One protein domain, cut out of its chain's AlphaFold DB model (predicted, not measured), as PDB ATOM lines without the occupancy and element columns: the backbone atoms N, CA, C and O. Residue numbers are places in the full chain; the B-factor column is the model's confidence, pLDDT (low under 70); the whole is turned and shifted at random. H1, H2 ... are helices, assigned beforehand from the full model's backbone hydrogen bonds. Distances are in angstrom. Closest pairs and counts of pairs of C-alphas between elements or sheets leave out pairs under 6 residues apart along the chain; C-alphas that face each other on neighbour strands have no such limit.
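What this domain is: This is residues 322 to 398 of the 521 residues of the protein "STOREKEEPER protein-like" of Senna tora (UniProt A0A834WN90). One long, unbent helix, H3, makes nearly the whole length of this domain, with a small head at its beginning where the short helices H1 and H2 run side by side in opposite ways. H1 packs on residues 354 to 361 of H3, H2 lies near H1 but away from H3, and residues 366 to 398 stick out free as a long arm. The printed part has 77 residues with three named helices, in the order H1, H2, H3, and no named strand; its class is all helix. The whole is extended, with a radius of gyration of the C-alphas of 22.0 A, and its outline is a rod of 72 by 24 by 11 A, the length made by H3.

How they stand to each other: H1, residues 322 to 327, opens the printed part. A short link of 8 residues joins it to H2, residues 336 to 345. These two are close but not clearly touching: the closest C-alphas, those of Leu 323 and Lys 343, are 7.2 A apart. Their lines stand at a shallow tilt of 12 degrees, and they run opposite ways. A tight link of 5 residues leads from H2 to H3, residues 351 to 397. H2 and H3 are apart, although they follow each other in the chain. H3 touches H1 with residues 354 to 361 alone, and the closest C-alphas are those of Leu 322 and Glu 358, 5.6 A apart. H1 and H3 run the same way at a tilt of 35.1 degrees, only just steep. In H1, H2 and H3 every pair of O of residue i and N of residue i+4 is within hydrogen-bond range.

Where its parts are: H1 begins at C-alpha 322, at (-52.824, -5.941, -29.050), and measures 8.7 A from its first to its last C-alpha. H2 measures 14.1 A from C-alpha 336 to C-alpha 345. H3 measures 68.7 A, from C-alpha 351 at (-60.397, 1.232, -25.868) to C-alpha 397 at (-24.573, -35.751, -71.408).

The domain as a whole: The two C-alphas farthest apart are those of Leu 348 and Gly 398, at 72.8 A. The first and last printed C-alphas, 322 and 398, are 60.3 A apart. Residues 347 to 353, of which 351 to 353 belong to H3, stand free. The printed part has no cut, and neither link is long. The mean pLDDT of the printed part is 84.3, and that of H3 is 91. Confidence is low, under 70, at residues 328 to 333, residue 336 and residues 397 to 398.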
ATOM      1  N   LEU A 322     -54.088  -6.537 -28.572       80.56
ATOM      2  CA  LEU A 322     -52.824  -5.941 -29.050       80.56
ATOM      3  C   LEU A 322     -51.548  -6.607 -28.508       80.56
ATOM      4  O   LEU A 322     -50.749  -7.112 -29.292       80.56
ATOM      5  N   LEU A 323     -51.317  -6.564 -27.190       80.12
ATOM      6  CA  LEU A 323     -50.063  -7.033 -26.584       80.12
ATOM      7  C   LEU A 323     -49.849  -8.524 -26.857       80.12
ATOM      8  O   LEU A 323     -48.724  -8.945 -27.116       80.12
ATOM      9  N   ARG A 324     -50.930  -9.316 -26.863       79.12
ATOM     10  CA  ARG A 324     -50.874 -10.739 -27.220       79.12
ATOM     11  C   ARG A 324     -50.497 -10.940 -28.690       79.12
ATOM     12  O   ARG A 324     -49.595 -11.720 -28.970       79.12
ATOM     13  N   MET A 325     -51.130 -10.214 -29.612       77.44
ATOM     14  CA  MET A 325     -50.823 -10.281 -31.047       77.44
ATOM     15  C   MET A 325     -49.394  -9.836 -31.380       77.44
ATOM     16  O   MET A 325     -48.783 -10.419 -32.271       77.44
ATOM     17  N   LEU A 326     -48.853  -8.849 -30.658       79.50
ATOM     18  CA  LEU A 326     -47.456  -8.423 -30.784       79.50
ATOM     19  C   LEU A 326     -46.486  -9.510 -30.290       79.50
ATOM     20  O   LEU A 326     -45.529  -9.829 -30.989       79.50
ATOM     21  N   LEU A 327     -46.753 -10.127 -29.131       71.50
ATOM     22  CA  LEU A 327     -45.924 -11.214 -28.582       71.50
ATOM     23  C   LEU A 327     -45.946 -12.493 -29.433       71.50
ATOM     24  O   LEU A 327     -44.966 -13.235 -29.444       71.50
ATOM     25  N   SER A 328     -47.047 -12.766 -30.138       68.50
ATOM     26  CA  SER A 328     -47.176 -13.922 -31.036       68.50
ATOM     27  C   SER A 328     -46.534 -13.723 -32.417       68.50
ATOM     28  O   SER A 328     -46.579 -14.639 -33.236       68.50
ATOM     29  N   HIS A 329     -45.954 -12.556 -32.712       65.75
ATOM     30  CA  HIS A 329     -45.437 -12.234 -34.041       65.75
ATOM     31  C   HIS A 329     -43.959 -12.638 -34.179       65.75
ATOM     32  O   HIS A 329     -43.059 -11.902 -33.784       65.75
ATOM     33  N   GLU A 330     -43.679 -13.807 -34.767       56.75
ATOM     34  CA  GLU A 330     -42.322 -14.394 -34.757       56.75
ATOM     35  C   GLU A 330     -41.227 -13.565 -35.465       56.75
ATOM     36  O   GLU A 330     -40.036 -13.797 -35.218       56.75
ATOM     37  N   ASN A 331     -41.621 -12.595 -36.295       60.47
ATOM     38  CA  ASN A 331     -40.738 -11.675 -37.018       60.47
ATOM     39  C   ASN A 331     -40.608 -10.285 -36.359       60.47
ATOM     40  O   ASN A 331     -39.691  -9.538 -36.698       60.47
ATOM     41  N   LEU A 332     -41.477  -9.926 -35.403       62.62
ATOM     42  CA  LEU A 332     -41.485  -8.592 -34.797       62.62
ATOM     43  C   LEU A 332     -40.702  -8.586 -33.476       62.62
ATOM     44  O   LEU A 332     -41.256  -8.781 -32.394       62.62
ATOM     45  N   MET A 333     -39.394  -8.331 -33.551       57.94
ATOM     46  CA  MET A 333     -38.563  -8.106 -32.360       57.94
ATOM     47  C   MET A 333     -38.876  -6.745 -31.717       57.94
ATOM     48  O   MET A 333     -38.137  -5.778 -31.886       57.94
ATOM     49  N   VAL A 334     -39.974  -6.676 -30.961       71.06
ATOM     50  CA  VAL A 334     -40.274  -5.551 -30.063       71.06
ATOM     51  C   VAL A 334     -39.255  -5.568 -28.908       71.06
ATOM     52  O   VAL A 334     -39.196  -6.568 -28.187       71.06
ATOM     53  N   PRO A 335     -38.450  -4.507 -28.695       73.88
ATOM     54  CA  PRO A 335     -37.548  -4.429 -27.546       73.88
ATOM     55  C   PRO A 335     -38.326  -4.494 -26.227       73.88
ATOM     56  O   PRO A 335     -39.407  -3.918 -26.125       73.88
ATOM     57  N   GLU A 336     -37.777  -5.135 -25.192       64.50
ATOM     58  CA  GLU A 336     -38.482  -5.316 -23.907       64.50
ATOM     59  C   GLU A 336     -38.856  -3.964 -23.254       64.50
ATOM     60  O   GLU A 336     -39.908  -3.838 -22.633       64.50
ATOM     61  N   SER A 337     -38.056  -2.916 -23.487       75.88
ATOM     62  CA  SER A 337     -38.342  -1.529 -23.090       75.88
ATOM     63  C   SER A 337     -39.504  -0.885 -23.859       75.88
ATOM     64  O   SER A 337     -40.270  -0.115 -23.289       75.88
ATOM     65  N   ALA A 338     -39.690  -1.212 -25.140       76.56
ATOM     66  CA  ALA A 338     -40.887  -0.815 -25.880       76.56
ATOM     67  C   ALA A 338     -42.105  -1.640 -25.427       76.56
ATOM     68  O   ALA A 338     -43.217  -1.121 -25.356       76.56
ATOM     69  N   MET A 339     -41.893  -2.909 -25.065       79.69
ATOM     70  CA  MET A 339     -42.934  -3.807 -24.567       79.69
ATOM     71  C   MET A 339     -43.504  -3.342 -23.216       79.69
ATOM     72  O   MET A 339     -44.725  -3.359 -23.034       79.69
ATOM     73  N   SER A 340     -42.657  -2.869 -22.291       75.94
ATOM     74  CA  SER A 340     -43.106  -2.278 -21.021       75.94
ATOM     75  C   SER A 340     -43.874  -0.972 -21.242       75.94
ATOM     76  O   SER A 340     -44.996  -0.854 -20.752       75.94
ATOM     77  N   ILE A 341     -43.356  -0.055 -22.070       82.00
ATOM     78  CA  ILE A 341     -44.048   1.193 -22.442       82.00
ATOM     79  C   ILE A 341     -45.420   0.897 -23.068       82.00
ATOM     80  O   ILE A 341     -46.409   1.538 -22.715       82.00
ATOM     81  N   LEU A 342     -45.537  -0.106 -23.944       81.31
ATOM     82  CA  LEU A 342     -46.825  -0.515 -24.518       81.31
ATOM     83  C   LEU A 342     -47.771  -1.128 -23.467       81.31
ATOM     84  O   LEU A 342     -48.973  -0.847 -23.490       81.31
ATOM     85  N   LYS A 343     -47.262  -1.920 -22.515       83.19
ATOM     86  CA  LYS A 343     -48.048  -2.459 -21.386       83.19
ATOM     87  C   LYS A 343     -48.540  -1.353 -20.440       83.19
ATOM     88  O   LYS A 343     -49.626  -1.472 -19.861       83.19
ATOM     89  N   GLU A 344     -47.781  -0.268 -20.313       82.75
ATOM     90  CA  GLU A 344     -48.135   0.905 -19.512       82.75
ATOM     91  C   GLU A 344     -49.114   1.844 -20.229       82.75
ATOM     92  O   GLU A 344     -50.128   2.214 -19.639       82.75
ATOM     93  N   ALA A 345     -48.884   2.136 -21.511       79.94
ATOM     94  CA  ALA A 345     -49.684   3.070 -22.302       79.94
ATOM     95  C   ALA A 345     -51.000   2.490 -22.855       79.94
ATOM     96  O   ALA A 345     -51.935   3.250 -23.100       79.94
ATOM     97  N   THR A 346     -51.123   1.171 -23.059       80.06
ATOM     98  CA  THR A 346     -52.336   0.602 -23.692       80.06
ATOM     99  C   THR A 346     -53.655   0.888 -22.952       80.06
ATOM    100  O   THR A 346     -54.636   1.145 -23.651       80.06
ATOM    101  N   PRO A 347     -53.734   0.933 -21.604       81.31
ATOM    102  CA  PRO A 347     -54.935   1.414 -20.910       81.31
ATOM    103  C   PRO A 347     -55.208   2.915 -21.110       81.31
ATOM    104  O   PRO A 347     -56.363   3.311 -21.224       81.31
ATOM    105  N   LEU A 348     -54.156   3.740 -21.200       84.06
ATOM    106  CA  LEU A 348     -54.249   5.203 -21.342       84.06
ATOM    107  C   LEU A 348     -54.682   5.642 -22.753       84.06
ATOM    108  O   LEU A 348     -55.316   6.678 -22.920       84.06
ATOM    109  N   ILE A 349     -54.368   4.840 -23.775       82.62
ATOM    110  CA  ILE A 349     -54.665   5.108 -25.196       82.62
ATOM    111  C   ILE A 349     -56.175   5.050 -25.524       82.62
ATOM    112  O   ILE A 349     -56.605   5.567 -26.560       82.62
ATOM    113  N   GLY A 350     -56.989   4.458 -24.646       85.50
ATOM    114  CA  GLY A 350     -58.439   4.354 -24.803       85.50
ATOM    115  C   GLY A 350     -58.883   3.188 -25.697       85.50
ATOM    116  O   GLY A 350     -58.301   2.888 -26.744       85.50
ATOM    117  N   SER A 351     -59.967   2.519 -25.294       82.00
ATOM    118  CA  SER A 351     -60.397   1.232 -25.868       82.00
ATOM    119  C   SER A 351     -60.746   1.279 -27.364       82.00
ATOM    120  O   SER A 351     -60.553   0.285 -28.067       82.00
ATOM    121  N   SER A 352     -61.217   2.420 -27.877       86.94
ATOM    122  CA  SER A 352     -61.501   2.608 -29.309       86.94
ATOM    123  C   SER A 352     -60.221   2.574 -30.155       86.94
ATOM    124  O   SER A 352     -60.133   1.834 -31.137       86.94
ATOM    125  N   LYS A 353     -59.188   3.307 -29.720       88.44
ATOM    126  CA  LYS A 353     -57.916   3.471 -30.438       88.44
ATOM    127  C   LYS A 353     -57.046   2.211 -30.344       88.44
ATOM    128  O   LYS A 353     -56.423   1.820 -31.327       88.44
ATOM    129  N   VAL A 354     -57.119   1.490 -29.220       85.94
ATOM    130  CA  VAL A 354     -56.605   0.110 -29.096       85.94
ATOM    131  C   VAL A 354     -57.228  -0.804 -30.162       85.94
ATOM    132  O   VAL A 354     -56.500  -1.414 -30.942       85.94
ATOM    133  N   LYS A 355     -58.566  -0.841 -30.280       87.06
ATOM    134  CA  LYS A 355     -59.263  -1.659 -31.295       87.06
ATOM    135  C   LYS A 355     -58.941  -1.240 -32.735       87.06
ATOM    136  O   LYS A 355     -59.023  -2.064 -33.644       87.06
ATOM    137  N   GLU A 356     -58.623   0.027 -32.991       91.62
ATOM    138  CA  GLU A 356     -58.158   0.492 -34.306       91.62
ATOM    139  C   GLU A 356     -56.799  -0.131 -34.664       91.62
ATOM    140  O   GLU A 356     -56.648  -0.722 -35.738       91.62
ATOM    141  N   LEU A 357     -55.842  -0.083 -33.732       88.25
ATOM    142  CA  LEU A 357     -54.523  -0.695 -33.891       88.25
ATOM    143  C   LEU A 357     -54.605  -2.227 -34.036       88.25
ATOM    144  O   LEU A 357     -53.874  -2.789 -34.846       88.25
ATOM    145  N   GLU A 358     -55.531  -2.907 -33.345       87.56
ATOM    146  CA  GLU A 358     -55.735  -4.358 -33.532       87.56
ATOM    147  C   GLU A 358     -56.178  -4.716 -34.954       87.56
ATOM    148  O   GLU A 358     -55.730  -5.722 -35.501       87.56
ATOM    149  N   ARG A 359     -57.031  -3.897 -35.584       91.81
ATOM    150  CA  ARG A 359     -57.433  -4.114 -36.985       91.81
ATOM    151  C   ARG A 359     -56.262  -3.875 -37.940       91.81
ATOM    152  O   ARG A 359     -56.072  -4.661 -38.863       91.81
ATOM    153  N   LYS A 360     -55.455  -2.835 -37.692       92.12
ATOM    154  CA  LYS A 360     -54.244  -2.538 -38.477       92.12
ATOM    155  C   LYS A 360     -53.219  -3.674 -38.392       92.12
ATOM    156  O   LYS A 360     -52.740  -4.122 -39.427       92.12
ATOM    157  N   LEU A 361     -52.947  -4.196 -37.193       87.88
ATOM    158  CA  LEU A 361     -52.001  -5.302 -37.007       87.88
ATOM    159  C   LEU A 361     -52.506  -6.617 -37.633       87.88
ATOM    160  O   LEU A 361     -51.724  -7.308 -38.275       87.88
ATOM    161  N   LYS A 362     -53.812  -6.921 -37.552       88.75
ATOM    162  CA  LYS A 362     -54.407  -8.084 -38.249       88.75
ATOM    163  C   LYS A 362     -54.307  -7.979 -39.774       88.75
ATOM    164  O   LYS A 362     -54.016  -8.977 -40.422       88.75
ATOM    165  N   LYS A 363     -54.498  -6.783 -40.344       94.75
ATOM    166  CA  LYS A 363     -54.340  -6.547 -41.790       94.75
ATOM    167  C   LYS A 363     -52.894  -6.774 -42.247       94.75
ATOM    168  O   LYS A 363     -52.679  -7.439 -43.251       94.75
ATOM    169  N   LEU A 364     -51.913  -6.297 -41.474       91.38
ATOM    170  CA  LEU A 364     -50.494  -6.554 -41.746       91.38
ATOM    171  C   LEU A 364     -50.146  -8.050 -41.633       91.38
ATOM    172  O   LEU A 364     -49.423  -8.562 -42.479       91.38
ATOM    173  N   GLN A 365     -50.709  -8.769 -40.655       85.19
ATOM    174  CA  GLN A 365     -50.552 -10.227 -40.527       85.19
ATOM    175  C   GLN A 365     -51.099 -10.993 -41.740       85.19
ATOM    176  O   GLN A 365     -50.476 -11.948 -42.202       85.19
ATOM    177  N   GLU A 366     -52.245 -10.571 -42.277       90.69
ATOM    178  CA  GLU A 366     -52.815 -11.147 -43.496       90.69
ATOM    179  C   GLU A 366     -51.943 -10.850 -44.730       90.69
ATOM    180  O   GLU A 366     -51.661 -11.753 -45.519       90.69
ATOM    181  N   GLU A 367     -51.455  -9.616 -44.873       94.81
ATOM    182  CA  GLU A 367     -50.570  -9.203 -45.972       94.81
ATOM    183  C   GLU A 367     -49.206  -9.917 -45.931       94.81
ATOM    184  O   GLU A 367     -48.716 -10.363 -46.974       94.81
ATOM    185  N   GLU A 368     -48.625 -10.111 -44.743       89.38
ATOM    186  CA  GLU A 368     -47.395 -10.886 -44.539       89.38
ATOM    187  C   GLU A 368     -47.598 -12.367 -44.898       89.38
ATOM    188  O   GLU A 368     -46.771 -12.950 -45.604       89.38
ATOM    189  N   LEU A 369     -48.730 -12.967 -44.507       92.00
ATOM    190  CA  LEU A 369     -49.063 -14.346 -44.873       92.00
ATOM    191  C   LEU A 369     -49.295 -14.498 -46.388       92.00
ATOM    192  O   LEU A 369     -48.821 -15.464 -46.989       92.00
ATOM    193  N   GLN A 370     -49.957 -13.535 -47.038       95.12
ATOM    194  CA  GLN A 370     -50.094 -13.521 -48.499       95.12
ATOM    195  C   GLN A 370     -48.733 -13.383 -49.204       95.12
ATOM    196  O   GLN A 370     -48.499 -14.039 -50.223       95.12
ATOM    197  N   LEU A 371     -47.822 -12.559 -48.674       95.38
ATOM    198  CA  LEU A 371     -46.457 -12.423 -49.190       95.38
ATOM    199  C   LEU A 371     -45.659 -13.721 -49.007       95.38
ATOM    200  O   LEU A 371     -44.971 -14.146 -49.939       95.38
ATOM    201  N   TYR A 372     -45.802 -14.398 -47.866       91.81
ATOM    202  CA  TYR A 372     -45.206 -15.713 -47.628       91.81
ATOM    203  C   TYR A 372     -45.689 -16.747 -48.656       91.81
ATOM    204  O   TYR A 372     -44.868 -17.422 -49.278       91.81
ATOM    205  N   MET A 373     -46.998 -16.818 -48.924       96.38
ATOM    206  CA  MET A 373     -47.549 -17.730 -49.940       96.38
ATOM    207  C   MET A 373     -47.015 -17.421 -51.348       96.38
ATOM    208  O   MET A 373     -46.603 -18.340 -52.058       96.38
ATOM    209  N   LYS A 374     -46.923 -16.140 -51.737       97.69
ATOM    210  CA  LYS A 374     -46.296 -15.721 -53.009       97.69
ATOM    211  C   LYS A 374     -44.823 -16.149 -53.089       97.69
ATOM    212  O   LYS A 374     -44.391 -16.661 -54.120       97.69
ATOM    213  N   LYS A 375     -44.066 -16.013 -51.993       96.25
ATOM    214  CA  LYS A 375     -42.666 -16.460 -51.903       96.25
ATOM    215  C   LYS A 375     -42.538 -17.981 -52.060       96.25
ATOM    216  O   LYS A 375     -41.653 -18.435 -52.779       96.25
ATOM    217  N   VAL A 376     -43.433 -18.766 -51.453       96.88
ATOM    218  CA  VAL A 376     -43.461 -20.235 -51.602       96.88
ATOM    219  C   VAL A 376     -43.765 -20.655 -53.047       96.88
ATOM    220  O   VAL A 376     -43.105 -21.559 -53.561       96.88
ATOM    221  N   VAL A 377     -44.692 -19.978 -53.735       98.00
ATOM    222  CA  VAL A 377     -44.964 -20.224 -55.166       98.00
ATOM    223  C   VAL A 377     -43.716 -19.964 -56.020       98.00
ATOM    224  O   VAL A 377     -43.327 -20.837 -56.794       98.00
ATOM    225  N   LEU A 378     -43.024 -18.840 -55.813       98.00
ATOM    226  CA  LEU A 378     -41.800 -18.504 -56.555       98.00
ATOM    227  C   LEU A 378     -40.640 -19.489 -56.287       98.00
ATOM    228  O   LEU A 378     -39.883 -19.836 -57.197       98.00
ATOM    229  N   VAL A 379     -40.509 -19.994 -55.056       97.62
ATOM    230  CA  VAL A 379     -39.537 -21.054 -54.714       97.62
ATOM    231  C   VAL A 379     -39.880 -22.371 -55.425       97.62
ATOM    232  O   VAL A 379     -38.995 -23.051 -55.940       97.62
ATOM    233  N   HIS A 380     -41.163 -22.717 -55.531       97.06
ATOM    234  CA  HIS A 380     -41.619 -23.894 -56.277       97.06
ATOM    235  C   HIS A 380     -41.413 -23.747 -57.798       97.06
ATOM    236  O   HIS A 380     -41.068 -24.720 -58.472       97.06
ATOM    237  N   GLU A 381     -41.577 -22.547 -58.353       97.12
ATOM    238  CA  GLU A 381     -41.328 -22.263 -59.773       97.12
ATOM    239  C   GLU A 381     -39.838 -22.287 -60.123       97.12
ATOM    240  O   GLU A 381     -39.449 -22.949 -61.088       97.12
ATOM    241  N   THR A 382     -38.982 -21.675 -59.304       94.88
ATOM    242  CA  THR A 382     -37.524 -21.765 -59.491       94.88
ATOM    243  C   THR A 382     -37.024 -23.208 -59.344       94.88
ATOM    244  O   THR A 382     -36.247 -23.666 -60.185       94.88
ATOM    245  N   ALA A 383     -37.550 -23.986 -58.389       96.38
ATOM    246  CA  ALA A 383     -37.252 -25.417 -58.265       96.38
ATOM    247  C   ALA A 383     -37.676 -26.244 -59.501       96.38
ATOM    248  O   ALA A 383     -36.941 -27.146 -59.913       96.38
ATOM    249  N   LYS A 384     -38.815 -25.930 -60.143       96.69
ATOM    250  CA  LYS A 384     -39.206 -26.552 -61.426       96.69
ATOM    251  C   LYS A 384     -38.198 -26.247 -62.533       96.69
ATOM    252  O   LYS A 384     -37.791 -27.169 -63.233       96.69
ATOM    253  N   VAL A 385     -37.789 -24.984 -62.684       96.19
ATOM    254  CA  VAL A 385     -36.830 -24.568 -63.725       96.19
ATOM    255  C   VAL A 385     -35.475 -25.255 -63.524       96.19
ATOM    256  O   VAL A 385     -34.930 -25.805 -64.480       96.19
ATOM    257  N   VAL A 386     -34.975 -25.321 -62.284       95.44
ATOM    258  CA  VAL A 386     -33.746 -26.065 -61.944       95.44
ATOM    259  C   VAL A 386     -33.880 -27.550 -62.300       95.44
ATOM    260  O   VAL A 386     -32.992 -28.101 -62.949       95.44
ATOM    261  N   LYS A 387     -35.006 -28.192 -61.960       93.12
ATOM    262  CA  LYS A 387     -35.240 -29.613 -62.270       93.12
ATOM    263  C   LYS A 387     -35.332 -29.892 -63.777       93.12
ATOM    264  O   LYS A 387     -34.809 -30.905 -64.235       93.12
ATOM    265  N   ILE A 388     -35.966 -29.006 -64.549       94.19
ATOM    266  CA  ILE A 388     -36.014 -29.102 -66.019       94.19
ATOM    267  C   ILE A 388     -34.603 -28.964 -66.596       94.19
ATOM    268  O   ILE A 388     -34.194 -29.795 -67.404       94.19
ATOM    269  N   ARG A 389     -33.835 -27.971 -66.130       92.19
ATOM    270  CA  ARG A 389     -32.453 -27.744 -66.564       92.19
ATOM    271  C   ARG A 389     -31.566 -28.969 -66.314       92.19
ATOM    272  O   ARG A 389     -30.923 -29.445 -67.247       92.19
ATOM    273  N   GLN A 390     -31.606 -29.529 -65.105       88.06
ATOM    274  CA  GLN A 390     -30.867 -30.747 -64.747       88.06
ATOM    275  C   GLN A 390     -31.255 -31.945 -65.624       88.06
ATOM    276  O   GLN A 390     -30.383 -32.711 -66.036       88.06
ATOM    277  N   ALA A 391     -32.541 -32.097 -65.962       87.75
ATOM    278  CA  ALA A 391     -32.990 -33.132 -66.892       87.75
ATOM    279  C   ALA A 391     -32.439 -32.907 -68.313       87.75
ATOM    280  O   ALA A 391     -31.940 -33.852 -68.920       87.75
ATOM    281  N   THR A 392     -32.447 -31.670 -68.826       86.56
ATOM    282  CA  THR A 392     -31.866 -31.367 -70.147       86.56
ATOM    283  C   THR A 392     -30.349 -31.557 -70.184       86.56
ATOM    284  O   THR A 392     -29.842 -32.152 -71.131       86.56
ATOM    285  N   GLU A 393     -29.623 -31.144 -69.142       84.38
ATOM    286  CA  GLU A 393     -28.174 -31.366 -69.019       84.38
ATOM    287  C   GLU A 393     -27.860 -32.874 -68.935       84.38
ATOM    288  O   GLU A 393     -26.943 -33.350 -69.604       84.38
ATOM    289  N   SER A 394     -28.689 -33.657 -68.232       80.88
ATOM    290  CA  SER A 394     -28.581 -35.125 -68.188       80.88
ATOM    291  C   SER A 394     -28.852 -35.788 -69.545       80.88
ATOM    292  O   SER A 394     -28.145 -36.719 -69.919       80.88
ATOM    293  N   CYS A 395     -29.842 -35.315 -70.310       76.00
ATOM    294  CA  CYS A 395     -30.127 -35.834 -71.653       76.00
ATOM    295  C   CYS A 395     -29.032 -35.485 -72.673       76.00
ATOM    296  O   CYS A 395     -28.745 -36.304 -73.544       76.00
ATOM    297  N   LEU A 396     -28.409 -34.308 -72.560       72.81
ATOM    298  CA  LEU A 396     -27.297 -33.898 -73.425       72.81
ATOM    299  C   LEU A 396     -26.012 -34.683 -73.111       72.81
ATOM    300  O   LEU A 396     -25.326 -35.120 -74.030       72.81
ATOM    301  N   LEU A 397     -25.716 -34.927 -71.829       64.44
ATOM    302  CA  LEU A 397     -24.573 -35.751 -71.408       64.44
ATOM    303  C   LEU A 397     -24.804 -37.257 -71.642       64.44
ATOM    304  O   LEU A 397     -23.858 -37.988 -71.921       64.44
ATOM    305  N   GLY A 398     -26.056 -37.722 -71.588       57.50
ATOM    306  CA  GLY A 398     -26.475 -39.084 -71.954       57.50
ATOM    307  C   GLY A 398     -26.755 -39.289 -73.453       57.50
ATOM    308  O   GLY A 398     -27.375 -40.289 -73.829       57.50
TER     309      GLY A 398